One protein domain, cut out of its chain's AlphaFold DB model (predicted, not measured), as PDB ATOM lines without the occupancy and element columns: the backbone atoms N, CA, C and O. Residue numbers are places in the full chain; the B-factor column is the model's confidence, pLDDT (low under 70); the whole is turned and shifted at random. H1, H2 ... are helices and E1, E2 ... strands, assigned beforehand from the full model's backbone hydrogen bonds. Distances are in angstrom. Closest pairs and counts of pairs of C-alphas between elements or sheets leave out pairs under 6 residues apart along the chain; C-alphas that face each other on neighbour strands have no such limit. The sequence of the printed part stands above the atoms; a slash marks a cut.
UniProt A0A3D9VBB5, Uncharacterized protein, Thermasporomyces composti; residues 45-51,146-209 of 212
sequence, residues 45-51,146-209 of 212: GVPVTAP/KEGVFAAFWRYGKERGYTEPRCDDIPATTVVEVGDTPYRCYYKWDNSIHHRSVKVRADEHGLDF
ATOM      1  N   GLY A  45     -52.424 -11.203 -39.786       86.25
ATOM      2  CA  GLY A  45     -53.165 -11.249 -41.048       86.25
ATOM      3  C   GLY A  45     -54.639 -11.666 -40.949       86.25
ATOM      4  O   GLY A  45     -55.219 -11.824 -39.878       86.25
ATOM      5  N   VAL A  46     -55.276 -11.863 -42.097       92.56
ATOM      6  CA  VAL A  46     -56.633 -12.390 -42.255       92.56
ATOM      7  C   VAL A  46     -56.591 -13.858 -42.701       92.56
ATOM      8  O   VAL A  46     -55.674 -14.250 -43.427       92.56
ATOM      9  N   PRO A  47     -57.545 -14.702 -42.266       92.19
ATOM     10  CA  PRO A  47     -57.603 -16.100 -42.686       92.19
ATOM     11  C   PRO A  47     -57.726 -16.262 -44.206       92.19
ATOM     12  O   PRO A  47     -58.500 -15.560 -44.854       92.19
ATOM     13  N   VAL A  48     -57.002 -17.237 -44.751       92.50
ATOM     14  CA  VAL A  48     -57.079 -17.651 -46.154       92.50
ATOM     15  C   VAL A  48     -57.980 -18.876 -46.256       92.50
ATOM     16  O   VAL A  48     -57.708 -19.927 -45.671       92.50
ATOM     17  N   THR A  49     -59.062 -18.754 -47.018       90.00
ATOM     18  CA  THR A  49     -59.998 -19.851 -47.285       90.00
ATOM     19  C   THR A  49     -59.745 -20.475 -48.651       90.00
ATOM     20  O   THR A  49     -58.992 -19.942 -49.464       90.00
ATOM     21  N   ALA A  50     -60.386 -21.617 -48.910       88.12
ATOM     22  CA  ALA A  50     -60.351 -22.220 -50.236       88.12
ATOM     23  C   ALA A  50     -60.851 -21.215 -51.297       88.12
ATOM     24  O   ALA A  50     -61.837 -20.514 -51.041       88.12
ATOM     25  N   PRO A  51     -60.181 -21.129 -52.459       86.69
ATOM     26  CA  PRO A  51     -60.566 -20.191 -53.503       86.69
ATOM     27  C   PRO A  51     -61.926 -20.550 -54.095       86.69
ATOM     28  O   PRO A  51     -62.259 -21.727 -54.234       86.69
ATOM     29  N   LYS A 146     -55.961  -9.462 -53.974       95.31
ATOM     30  CA  LYS A 146     -56.178 -10.178 -52.710       95.31
ATOM     31  C   LYS A 146     -56.608 -11.618 -52.972       95.31
ATOM     32  O   LYS A 146     -56.065 -12.550 -52.382       95.31
ATOM     33  N   GLU A 147     -57.572 -11.794 -53.870       94.56
ATOM     34  CA  GLU A 147     -58.139 -13.106 -54.169       94.56
ATOM     35  C   GLU A 147     -57.112 -14.044 -54.815       94.56
ATOM     36  O   GLU A 147     -56.997 -15.195 -54.394       94.56
ATOM     37  N   GLY A 148     -56.294 -13.550 -55.747       95.06
ATOM     38  CA  GLY A 148     -55.229 -14.318 -56.388       95.06
ATOM     39  C   GLY A 148     -54.152 -14.776 -55.424       95.06
ATOM     40  O   GLY A 148     -53.787 -15.954 -55.425       95.06
ATOM     41  N   VAL A 149     -53.689 -13.882 -54.545       96.06
ATOM     42  CA  VAL A 149     -52.717 -14.235 -53.502       96.06
ATOM     43  C   VAL A 149     -53.282 -15.301 -52.577       96.06
ATOM     44  O   VAL A 149     -52.601 -16.284 -52.285       96.06
ATOM     45  N   PHE A 150     -54.536 -15.156 -52.155       95.44
ATOM     46  CA  PHE A 150     -55.165 -16.094 -51.229       95.44
ATOM     47  C   PHE A 150     -55.358 -17.453 -51.898       95.44
ATOM     48  O   PHE A 150     -55.020 -18.483 -51.315       95.44
ATOM     49  N   ALA A 151     -55.819 -17.464 -53.149       93.81
ATOM     50  CA  ALA A 151     -55.980 -18.670 -53.944       93.81
ATOM     51  C   ALA A 151     -54.649 -19.404 -54.152       93.81
ATOM     52  O   ALA A 151     -54.558 -20.613 -53.920       93.81
ATOM     53  N   ALA A 152     -53.609 -18.682 -54.568       92.94
ATOM     54  CA  ALA A 152     -52.295 -19.248 -54.840       92.94
ATOM     55  C   ALA A 152     -51.630 -19.767 -53.559       92.94
ATOM     56  O   ALA A 152     -51.157 -20.904 -53.538       92.94
ATOM     57  N   PHE A 153     -51.684 -19.000 -52.468       94.38
ATOM     58  CA  PHE A 153     -51.122 -19.412 -51.185       94.38
ATOM     59  C   PHE A 153     -51.868 -20.608 -50.583       94.38
ATOM     60  O   PHE A 153     -51.238 -21.530 -50.061       94.38
ATOM     61  N   TRP A 154     -53.199 -20.651 -50.704       93.50
ATOM     62  CA  TRP A 154     -53.991 -21.800 -50.266       93.50
ATOM     63  C   TRP A 154     -53.589 -23.080 -51.006       93.50
ATOM     64  O   TRP A 154     -53.358 -24.109 -50.368       93.50
ATOM     65  N   ARG A 155     -53.458 -23.024 -52.342       91.62
ATOM     66  CA  ARG A 155     -53.016 -24.167 -53.163       91.62
ATOM     67  C   ARG A 155     -51.602 -24.606 -52.778       91.62
ATOM     68  O   ARG A 155     -51.393 -25.777 -52.465       91.62
ATOM     69  N   TYR A 156     -50.678 -23.649 -52.707       90.62
ATOM     70  CA  TYR A 156     -49.286 -23.869 -52.321       90.62
ATOM     71  C   TYR A 156     -49.160 -24.540 -50.946       90.62
ATOM     72  O   TYR A 156     -48.361 -25.465 -50.766       90.62
ATOM     73  N   GLY A 157     -49.961 -24.085 -49.981       90.25
ATOM     74  CA  GLY A 157     -49.980 -24.615 -48.627       90.25
ATOM     75  C   GLY A 157     -50.644 -25.982 -48.517       90.25
ATOM     76  O   GLY A 157     -50.140 -26.839 -47.792       90.25
ATOM     77  N   LYS A 158     -51.721 -26.234 -49.272       89.75
ATOM     78  CA  LYS A 158     -52.394 -27.540 -49.309       89.75
ATOM     79  C   LYS A 158     -51.440 -28.657 -49.732       89.75
ATOM     80  O   LYS A 158     -51.420 -29.707 -49.099       89.75
ATOM     81  N   GLU A 159     -50.619 -28.419 -50.752       86.56
ATOM     82  CA  GLU A 159     -49.604 -29.375 -51.222       86.56
ATOM     83  C   GLU A 159     -48.509 -29.657 -50.183       86.56
ATOM     84  O   GLU A 159     -47.873 -30.708 -50.214       86.56
ATOM     85  N   ARG A 160     -48.296 -28.728 -49.246       87.56
ATOM     86  CA  ARG A 160     -47.227 -28.767 -48.239       87.56
ATOM     87  C   ARG A 160     -47.720 -29.065 -46.822       87.56
ATOM     88  O   ARG A 160     -46.926 -29.014 -45.886       87.56
ATOM     89  N   GLY A 161     -49.010 -29.356 -46.648       87.31
ATOM     90  CA  GLY A 161     -49.601 -29.653 -45.340       87.31
ATOM     91  C   GLY A 161     -49.691 -28.445 -44.399       87.31
ATOM     92  O   GLY A 161     -49.594 -28.603 -43.183       87.31
ATOM     93  N   TYR A 162     -49.840 -27.233 -44.941       89.62
ATOM     94  CA  TYR A 162     -49.986 -26.023 -44.130       89.62
ATOM     95  C   TYR A 162     -51.334 -26.018 -43.416       89.62
ATOM     96  O   TYR A 162     -52.372 -26.328 -44.005       89.62
ATOM     97  N   THR A 163     -51.323 -25.620 -42.150       87.00
ATOM     98  CA  THR A 163     -52.520 -25.463 -41.329       87.00
ATOM     99  C   THR A 163     -52.748 -23.987 -41.017       87.00
ATOM    100  O   THR A 163     -51.807 -23.210 -40.845       87.00
ATOM    101  N   GLU A 164     -54.028 -23.608 -40.962       88.31
ATOM    102  CA  GLU A 164     -54.492 -22.260 -40.611       88.31
ATOM    103  C   GLU A 164     -53.887 -21.114 -41.463       88.31
ATOM    104  O   GLU A 164     -53.506 -20.104 -40.888       88.31
ATOM    105  N   PRO A 165     -53.767 -21.208 -42.805       92.31
ATOM    106  CA  PRO A 165     -53.093 -20.172 -43.595       92.31
ATOM    107  C   PRO A 165     -53.740 -18.789 -43.411       92.31
ATOM    108  O   PRO A 165     -54.967 -18.660 -43.388       92.31
ATOM    109  N   ARG A 166     -52.913 -17.747 -43.291       93.94
ATOM    110  CA  ARG A 166     -53.326 -16.337 -43.175       93.94
ATOM    111  C   ARG A 166     -52.466 -15.468 -44.089       93.94
ATOM    112  O   ARG A 166     -51.354 -15.861 -44.411       93.94
ATOM    113  N   CYS A 167     -52.929 -14.292 -44.480       95.12
ATOM    114  CA  CYS A 167     -52.118 -13.302 -45.201       95.12
ATOM    115  C   CYS A 167     -52.405 -11.898 -44.682       95.12
ATOM    116  O   CYS A 167     -53.441 -11.686 -44.064       95.12
ATOM    117  N   ASP A 168     -51.515 -10.942 -44.920       95.44
ATOM    118  CA  ASP A 168     -51.792  -9.528 -44.647       95.44
ATOM    119  C   ASP A 168     -53.101  -9.066 -45.311       95.44
ATOM    120  O   ASP A 168     -53.637  -9.717 -46.215       95.44
ATOM    121  N   ASP A 169     -53.637  -7.929 -44.865       93.19
ATOM    122  CA  ASP A 169     -54.794  -7.330 -45.529       93.19
ATOM    123  C   ASP A 169     -54.365  -6.652 -46.836       93.19
ATOM    124  O   ASP A 169     -54.000  -5.478 -46.882       93.19
ATOM    125  N   ILE A 170     -54.343  -7.452 -47.901       94.38
ATOM    126  CA  ILE A 170     -53.996  -7.019 -49.253       94.38
ATOM    127  C   ILE A 170     -55.196  -6.256 -49.842       94.38
ATOM    128  O   ILE A 170     -56.332  -6.725 -49.707       94.38
ATOM    129  N   PRO A 171     -54.987  -5.110 -50.519       94.56
ATOM    130  CA  PRO A 171     -56.028  -4.444 -51.296       94.56
ATOM    131  C   PRO A 171     -56.680  -5.396 -52.300       94.56
ATOM    132  O   PRO A 171     -56.023  -6.305 -52.804       94.56
ATOM    133  N   ALA A 172     -57.957  -5.171 -52.625       93.75
ATOM    134  CA  ALA A 172     -58.687  -6.022 -53.570       93.75
ATOM    135  C   ALA A 172     -57.912  -6.212 -54.888       93.75
ATOM    136  O   ALA A 172     -57.624  -7.349 -55.259       93.75
ATOM    137  N   THR A 173     -57.477  -5.095 -55.478       94.69
ATOM    138  CA  THR A 173     -56.650  -5.024 -56.686       94.69
ATOM    139  C   THR A 173     -55.669  -3.859 -56.525       94.69
ATOM    140  O   THR A 173     -56.058  -2.766 -56.113       94.69
ATOM    141  N   THR A 174     -54.385  -4.071 -56.808       95.00
ATOM    142  CA  THR A 174     -53.360  -3.015 -56.806       95.00
ATOM    143  C   THR A 174     -52.263  -3.321 -57.817       95.00
ATOM    144  O   THR A 174     -52.010  -4.477 -58.135       95.00
ATOM    145  N   VAL A 175     -51.563  -2.291 -58.288       95.38
ATOM    146  CA  VAL A 175     -50.351  -2.454 -59.101       95.38
ATOM    147  C   VAL A 175     -49.125  -2.392 -58.193       95.38
ATOM    148  O   VAL A 175     -49.030  -1.519 -57.329       95.38
ATOM    149  N   VAL A 176     -48.190  -3.318 -58.381       95.81
ATOM    150  CA  VAL A 176     -46.925  -3.414 -57.639       95.81
ATOM    151  C   VAL A 176     -45.750  -3.525 -58.605       95.81
ATOM    152  O   VAL A 176     -45.931  -3.848 -59.777       95.81
ATOM    153  N   GLU A 177     -44.538  -3.248 -58.125       96.62
ATOM    154  CA  GLU A 177     -43.323  -3.582 -58.871       96.62
ATOM    155  C   GLU A 177     -43.150  -5.107 -58.928       96.62
ATOM    156  O   GLU A 177     -43.500  -5.816 -57.981       96.62
ATOM    157  N   VAL A 178     -42.587  -5.603 -60.027       95.44
ATOM    158  CA  VAL A 178     -42.199  -7.008 -60.167       95.44
ATOM    159  C   VAL A 178     -41.124  -7.349 -59.130       95.44
ATOM    160  O   VAL A 178     -40.101  -6.671 -59.016       95.44
ATOM    161  N   GLY A 179     -41.349  -8.423 -58.378       94.88
ATOM    162  CA  GLY A 179     -40.496  -8.896 -57.296       94.88
ATOM    163  C   GLY A 179     -41.218  -8.950 -55.953       94.88
ATOM    164  O   GLY A 179     -42.390  -9.320 -55.861       94.88
ATOM    165  N   ASP A 180     -40.473  -8.664 -54.886       94.75
ATOM    166  CA  ASP A 180     -40.975  -8.738 -53.514       94.75
ATOM    167  C   ASP A 180     -42.005  -7.628 -53.263       94.75
ATOM    168  O   ASP A 180     -41.715  -6.441 -53.426       94.75
ATOM    169  N   THR A 181     -43.193  -8.010 -52.802       95.31
ATOM    170  CA  THR A 181     -44.233  -7.063 -52.381       95.31
ATOM    171  C   THR A 181     -44.079  -6.735 -50.884       95.31
ATOM    172  O   THR A 181     -43.362  -7.441 -50.163       95.31
ATOM    173  N   PRO A 182     -44.744  -5.687 -50.359       93.94
ATOM    174  CA  PRO A 182     -44.734  -5.425 -48.920       93.94
ATOM    175  C   PRO A 182     -45.541  -6.452 -48.105       93.94
ATOM    176  O   PRO A 182     -45.462  -6.424 -46.879       93.94
ATOM    177  N   TYR A 183     -46.304  -7.333 -48.759       95.38
ATOM    178  CA  TYR A 183     -47.234  -8.251 -48.106       95.38
ATOM    179  C   TYR A 183     -46.593  -9.595 -47.767       95.38
ATOM    180  O   TYR A 183     -45.682 -10.094 -48.441       95.38
ATOM    181  N   ARG A 184     -47.115 -10.216 -46.715       95.00
ATOM    182  CA  ARG A 184     -46.710 -11.528 -46.229       95.00
ATOM    183  C   ARG A 184     -47.906 -12.447 -46.057       95.00
ATOM    184  O   ARG A 184     -49.022 -12.025 -45.763       95.00
ATOM    185  N   CYS A 185     -47.626 -13.733 -46.195       94.50
ATOM    186  CA  CYS A 185     -48.522 -14.801 -45.796       94.50
ATOM    187  C   CYS A 185     -47.890 -15.634 -44.685       94.50
ATOM    188  O   CYS A 185     -46.671 -15.713 -44.554       94.50
ATOM    189  N   TYR A 186     -48.727 -16.239 -43.862       93.00
ATOM    190  CA  TYR A 186     -48.370 -16.918 -42.633       93.00
ATOM    191  C   TYR A 186     -48.986 -18.308 -42.625       93.00
ATOM    192  O   TYR A 186     -50.118 -18.507 -43.069       93.00
ATOM    193  N   TYR A 187     -48.256 -19.277 -42.086       91.06
ATOM    194  CA  TYR A 187     -48.763 -20.634 -41.917       91.06
ATOM    195  C   TYR A 187     -48.212 -21.300 -40.658       91.06
ATOM    196  O   TYR A 187     -47.160 -20.917 -40.130       91.06
ATOM    197  N   LYS A 188     -48.903 -22.357 -40.231       87.31
ATOM    198  CA  LYS A 188     -48.404 -23.373 -39.304       87.31
ATOM    199  C   LYS A 188     -48.203 -24.703 -40.031       87.31
ATOM    200  O   LYS A 188     -48.732 -24.917 -41.122       87.31
ATOM    201  N   TRP A 189     -47.438 -25.597 -39.415       82.19
ATOM    202  CA  TRP A 189     -47.408 -27.023 -39.756       82.19
ATOM    203  C   TRP A 189     -48.022 -27.806 -38.607       82.19
ATOM    204  O   TRP A 189     -47.749 -27.459 -37.466       82.19
ATOM    205  N   ASP A 190     -48.825 -28.826 -38.901       67.75
ATOM    206  CA  ASP A 190     -49.211 -29.913 -37.983       67.75
ATOM    207  C   ASP A 190     -49.247 -29.551 -36.477       67.75
ATOM    208  O   ASP A 190     -48.336 -29.870 -35.715       67.75
ATOM    209  N   ASN A 191     -50.284 -28.813 -36.050       66.88
ATOM    210  CA  ASN A 191     -50.508 -28.365 -34.660       66.88
ATOM    211  C   ASN A 191     -49.331 -27.628 -33.975       66.88
ATOM    212  O   ASN A 191     -49.319 -27.471 -32.752       66.88
ATOM    213  N   SER A 192     -48.353 -27.142 -34.739       69.69
ATOM    214  CA  SER A 192     -47.225 -26.357 -34.243       69.69
ATOM    215  C   SER A 192     -47.692 -25.042 -33.618       69.69
ATOM    216  O   SER A 192     -48.506 -24.309 -34.183       69.69
ATOM    217  N   ILE A 193     -47.090 -24.701 -32.477       68.50
ATOM    218  CA  ILE A 193     -47.195 -23.367 -31.867       68.50
ATOM    219  C   ILE A 193     -46.381 -22.310 -32.630       68.50
ATOM    220  O   ILE A 193     -46.627 -21.112 -32.506       68.50
ATOM    221  N   HIS A 194     -45.407 -22.741 -33.435       72.75
ATOM    222  CA  HIS A 194     -44.584 -21.864 -34.257       72.75
ATOM    223  C   HIS A 194     -45.246 -21.619 -35.605       72.75
ATOM    224  O   HIS A 194     -45.588 -22.570 -36.316       72.75
ATOM    225  N   HIS A 195     -45.349 -20.346 -35.967       80.12
ATOM    226  CA  HIS A 195     -45.727 -19.919 -37.300       80.12
ATOM    227  C   HIS A 195     -44.500 -19.503 -38.104       80.12
ATOM    228  O   HIS A 195     -43.474 -19.094 -37.556       80.12
ATOM    229  N   ARG A 196     -44.623 -19.582 -39.424       86.00
ATOM    230  CA  ARG A 196     -43.663 -19.006 -40.364       86.00
ATOM    231  C   ARG A 196     -44.368 -17.976 -41.222       86.00
ATOM    232  O   ARG A 196     -45.565 -18.096 -41.470       86.00
ATOM    233  N   SER A 197     -43.610 -16.983 -41.668       88.94
ATOM    234  CA  SER A 197     -44.053 -16.041 -42.689       88.94
ATOM    235  C   SER A 197     -43.321 -16.307 -43.995       88.94
ATOM    236  O   SER A 197     -42.136 -16.633 -43.971       88.94
ATOM    237  N   VAL A 198     -43.996 -16.069 -45.105       91.38
ATOM    238  CA  VAL A 198     -43.456 -16.074 -46.459       91.38
ATOM    239  C   VAL A 198     -43.770 -14.725 -47.076       91.38
ATOM    240  O   VAL A 198     -44.851 -14.175 -46.845       91.38
ATOM    241  N   LYS A 199     -42.828 -14.163 -47.827       94.19
ATOM    242  CA  LYS A 199     -43.105 -12.955 -48.599       94.19
ATOM    243  C   LYS A 199     -43.984 -13.296 -49.792       94.19
ATOM    244  O   LYS A 199     -43.783 -14.322 -50.432       94.19
ATOM    245  N   VAL A 200     -44.922 -12.416 -50.106       95.31
ATOM    246  CA  VAL A 200     -45.643 -12.490 -51.373       95.31
ATOM    247  C   VAL A 200     -44.752 -11.862 -52.438       95.31
ATOM    248  O   VAL A 200     -44.394 -10.685 -52.327       95.31
ATOM    249  N   ARG A 201     -44.380 -12.643 -53.451       95.25
ATOM    250  CA  ARG A 201     -43.618 -12.181 -54.611       95.25
ATOM    251  C   ARG A 201     -44.507 -12.252 -55.848       95.25
ATOM    252  O   ARG A 201     -45.172 -13.263 -56.053       95.25
ATOM    253  N   ALA A 202     -44.525 -11.185 -56.641       94.50
ATOM    254  CA  ALA A 202     -45.261 -11.122 -57.899       94.50
ATOM    255  C   ALA A 202     -44.264 -10.942 -59.042       94.50
ATOM    256  O   ALA A 202     -43.549  -9.943 -59.084       94.50
ATOM    257  N   ASP A 203     -44.176 -11.915 -59.936       90.81
ATOM    258  CA  ASP A 203     -43.283 -11.883 -61.087       90.81
ATOM    259  C   ASP A 203     -44.047 -11.916 -62.415       90.81
ATOM    260  O   ASP A 203     -45.272 -11.796 -62.457       90.81
ATOM    261  N   GLU A 204     -43.303 -11.986 -63.516       83.62
ATOM    262  CA  GLU A 204     -43.867 -12.018 -64.868       83.62
ATOM    263  C   GLU A 204     -44.597 -13.329 -65.200       83.62
ATOM    264  O   GLU A 204     -45.319 -13.397 -66.191       83.62
ATOM    265  N   HIS A 205     -44.434 -14.367 -64.376       85.31
ATOM    266  CA  HIS A 205     -45.053 -15.680 -64.548       85.31
ATOM    267  C   HIS A 205     -46.136 -15.977 -63.505       85.31
ATOM    268  O   HIS A 205     -46.853 -16.970 -63.640       85.31
ATOM    269  N   GLY A 206     -46.279 -15.140 -62.479       90.69
ATOM    270  CA  GLY A 206     -47.347 -15.238 -61.500       90.69
ATOM    271  C   GLY A 206     -46.916 -14.879 -60.085       90.69
ATOM    272  O   GLY A 206     -46.186 -13.921 -59.842       90.69
ATOM    273  N   LEU A 207     -47.435 -15.643 -59.124       92.88
ATOM    274  CA  LEU A 207     -47.183 -15.454 -57.698       92.88
ATOM    275  C   LEU A 207     -46.261 -16.554 -57.170       92.88
ATOM    276  O   LEU A 207     -46.543 -17.741 -57.352       92.88
ATOM    277  N   ASP A 208     -45.207 -16.156 -56.460       92.31
ATOM    278  CA  ASP A 208     -44.230 -17.059 -55.852       92.31
ATOM    279  C   ASP A 208     -44.188 -16.925 -54.319       92.31
ATOM    280  O   ASP A 208     -44.306 -15.840 -53.743       92.31
ATOM    281  N   PHE A 209     -43.987 -18.073 -53.668       89.94
ATOM    282  CA  PHE A 209     -43.906 -18.263 -52.215       89.94
ATOM    283  C   PHE A 209     -42.702 -19.140 -51.813       89.94
ATOM    284  O   PHE A 209     -42.625 -19.628 -50.686       89.94
TER     285      PHE A 209
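AT A GLANCE: This is residues 45 to 51 and 146 to 209 of the 212 residues of an uncharacterized protein of Thermasporomyces composti (UniProt A0A3D9VBB5). A long, strongly twisted hairpin, E3 and E4, makes most of a three-stranded sheet, with E1 along the other side of E3 and the helix H1 packed over one face. The long axis runs from E2, at one end of the body, to the turn between E3 and E4 at the other. The printed part has 71 residues, with one named helix and four named strands in the order H1, E1, E2, E3, E4. The sheet runs E1, E3, E4, antiparallel throughout, and the class is mixed, helices and strands. The whole is compact, with a radius of gyration of the C-alphas of 11.7 A, yet elongated in outline, with spans of 35 by 21 by 21 A.

IN THESE COORDINATES: Start with the sheet's inner strand. Find C-alpha 179 at (-40.496, -8.896, -57.296); from there E3, residues 179 to 189, the longest strand by residues, runs 26.2 A from first to last C-alpha. Look at residue 182, where E3 bends by 86 degrees. E4, residues 195 to 202, comes back over 22.4 A and ends with C-alpha 202 at (-45.261, -11.122, -57.899). E1, residues 162 to 167, is 12.9 A long. Now find C-alpha 146 at (-56.178, -10.178, -52.710), where H1, residues 146 to 159, begins; it runs 20.3 A to C-alpha 159. E2, residues 173 to 177, is 13.6 A long and pairs with no named strand.

HOW THE PARTS SIT: Begin at E3 and E4, a hairpin of antiparallel neighbours whose directions stand at 149 degrees. Here N 181 and O 200 are 3.0 A apart and N 198 and O 185 are 2.8 A apart, both within hydrogen-bond range; C-alphas 186 and 197 face each other at 4.4 A. Go next to E1, also an antiparallel neighbour of E3, at 146 degrees. N 186 and O 166 are within hydrogen-bond range at 2.7 A, and so are N 163 and O 188 at 2.9 A. E1 and E4 are the edge strands of this strongly twisted sheet, whose C-alphas lie up to 5.9 A off the best plane. Residues 46 to 47 form a short antiparallel pairing with residues 166 to 167 of E1, and residues 207 to 208 form another with residues 201 to 202 of E4. H1 is on the sheet, with 38 pairs of C-alphas within 10 A, and the two form two layers, a helix on one face of a sheet. Its closest C-alphas to E1 are those of Trp 154 and Pro 165, 6.9 A apart; to E3, those of Phe 153 and Cys 185, 7.6 A apart. In H1 every O i to N i+4 pair is within hydrogen-bond range. Farther out, E2 and E3 meet only through their link, and E1 and E2 are apart. The closest C-alphas of H1 and E2 are those of Lys 146 and Thr 173, 6.5 A apart.

THE WHOLE: The two C-alphas farthest apart are those of Val 175 and Asn 191, at 35.6 A. The printed part begins at residue 45 and ends at residue 209 of a chain of 212. Look for the cut after Pro 51: residues 52 to 145 are not printed, and C-alphas 51 and 146 stand 11.0 A apart across it. The links H1 to E1, E1 to E2, E2 to E3 and E3 to E4 are tight. The mean pLDDT of the printed part is 90.2; the model's confidence is low, under 70, at residues 190 to 193, between E3 and E4.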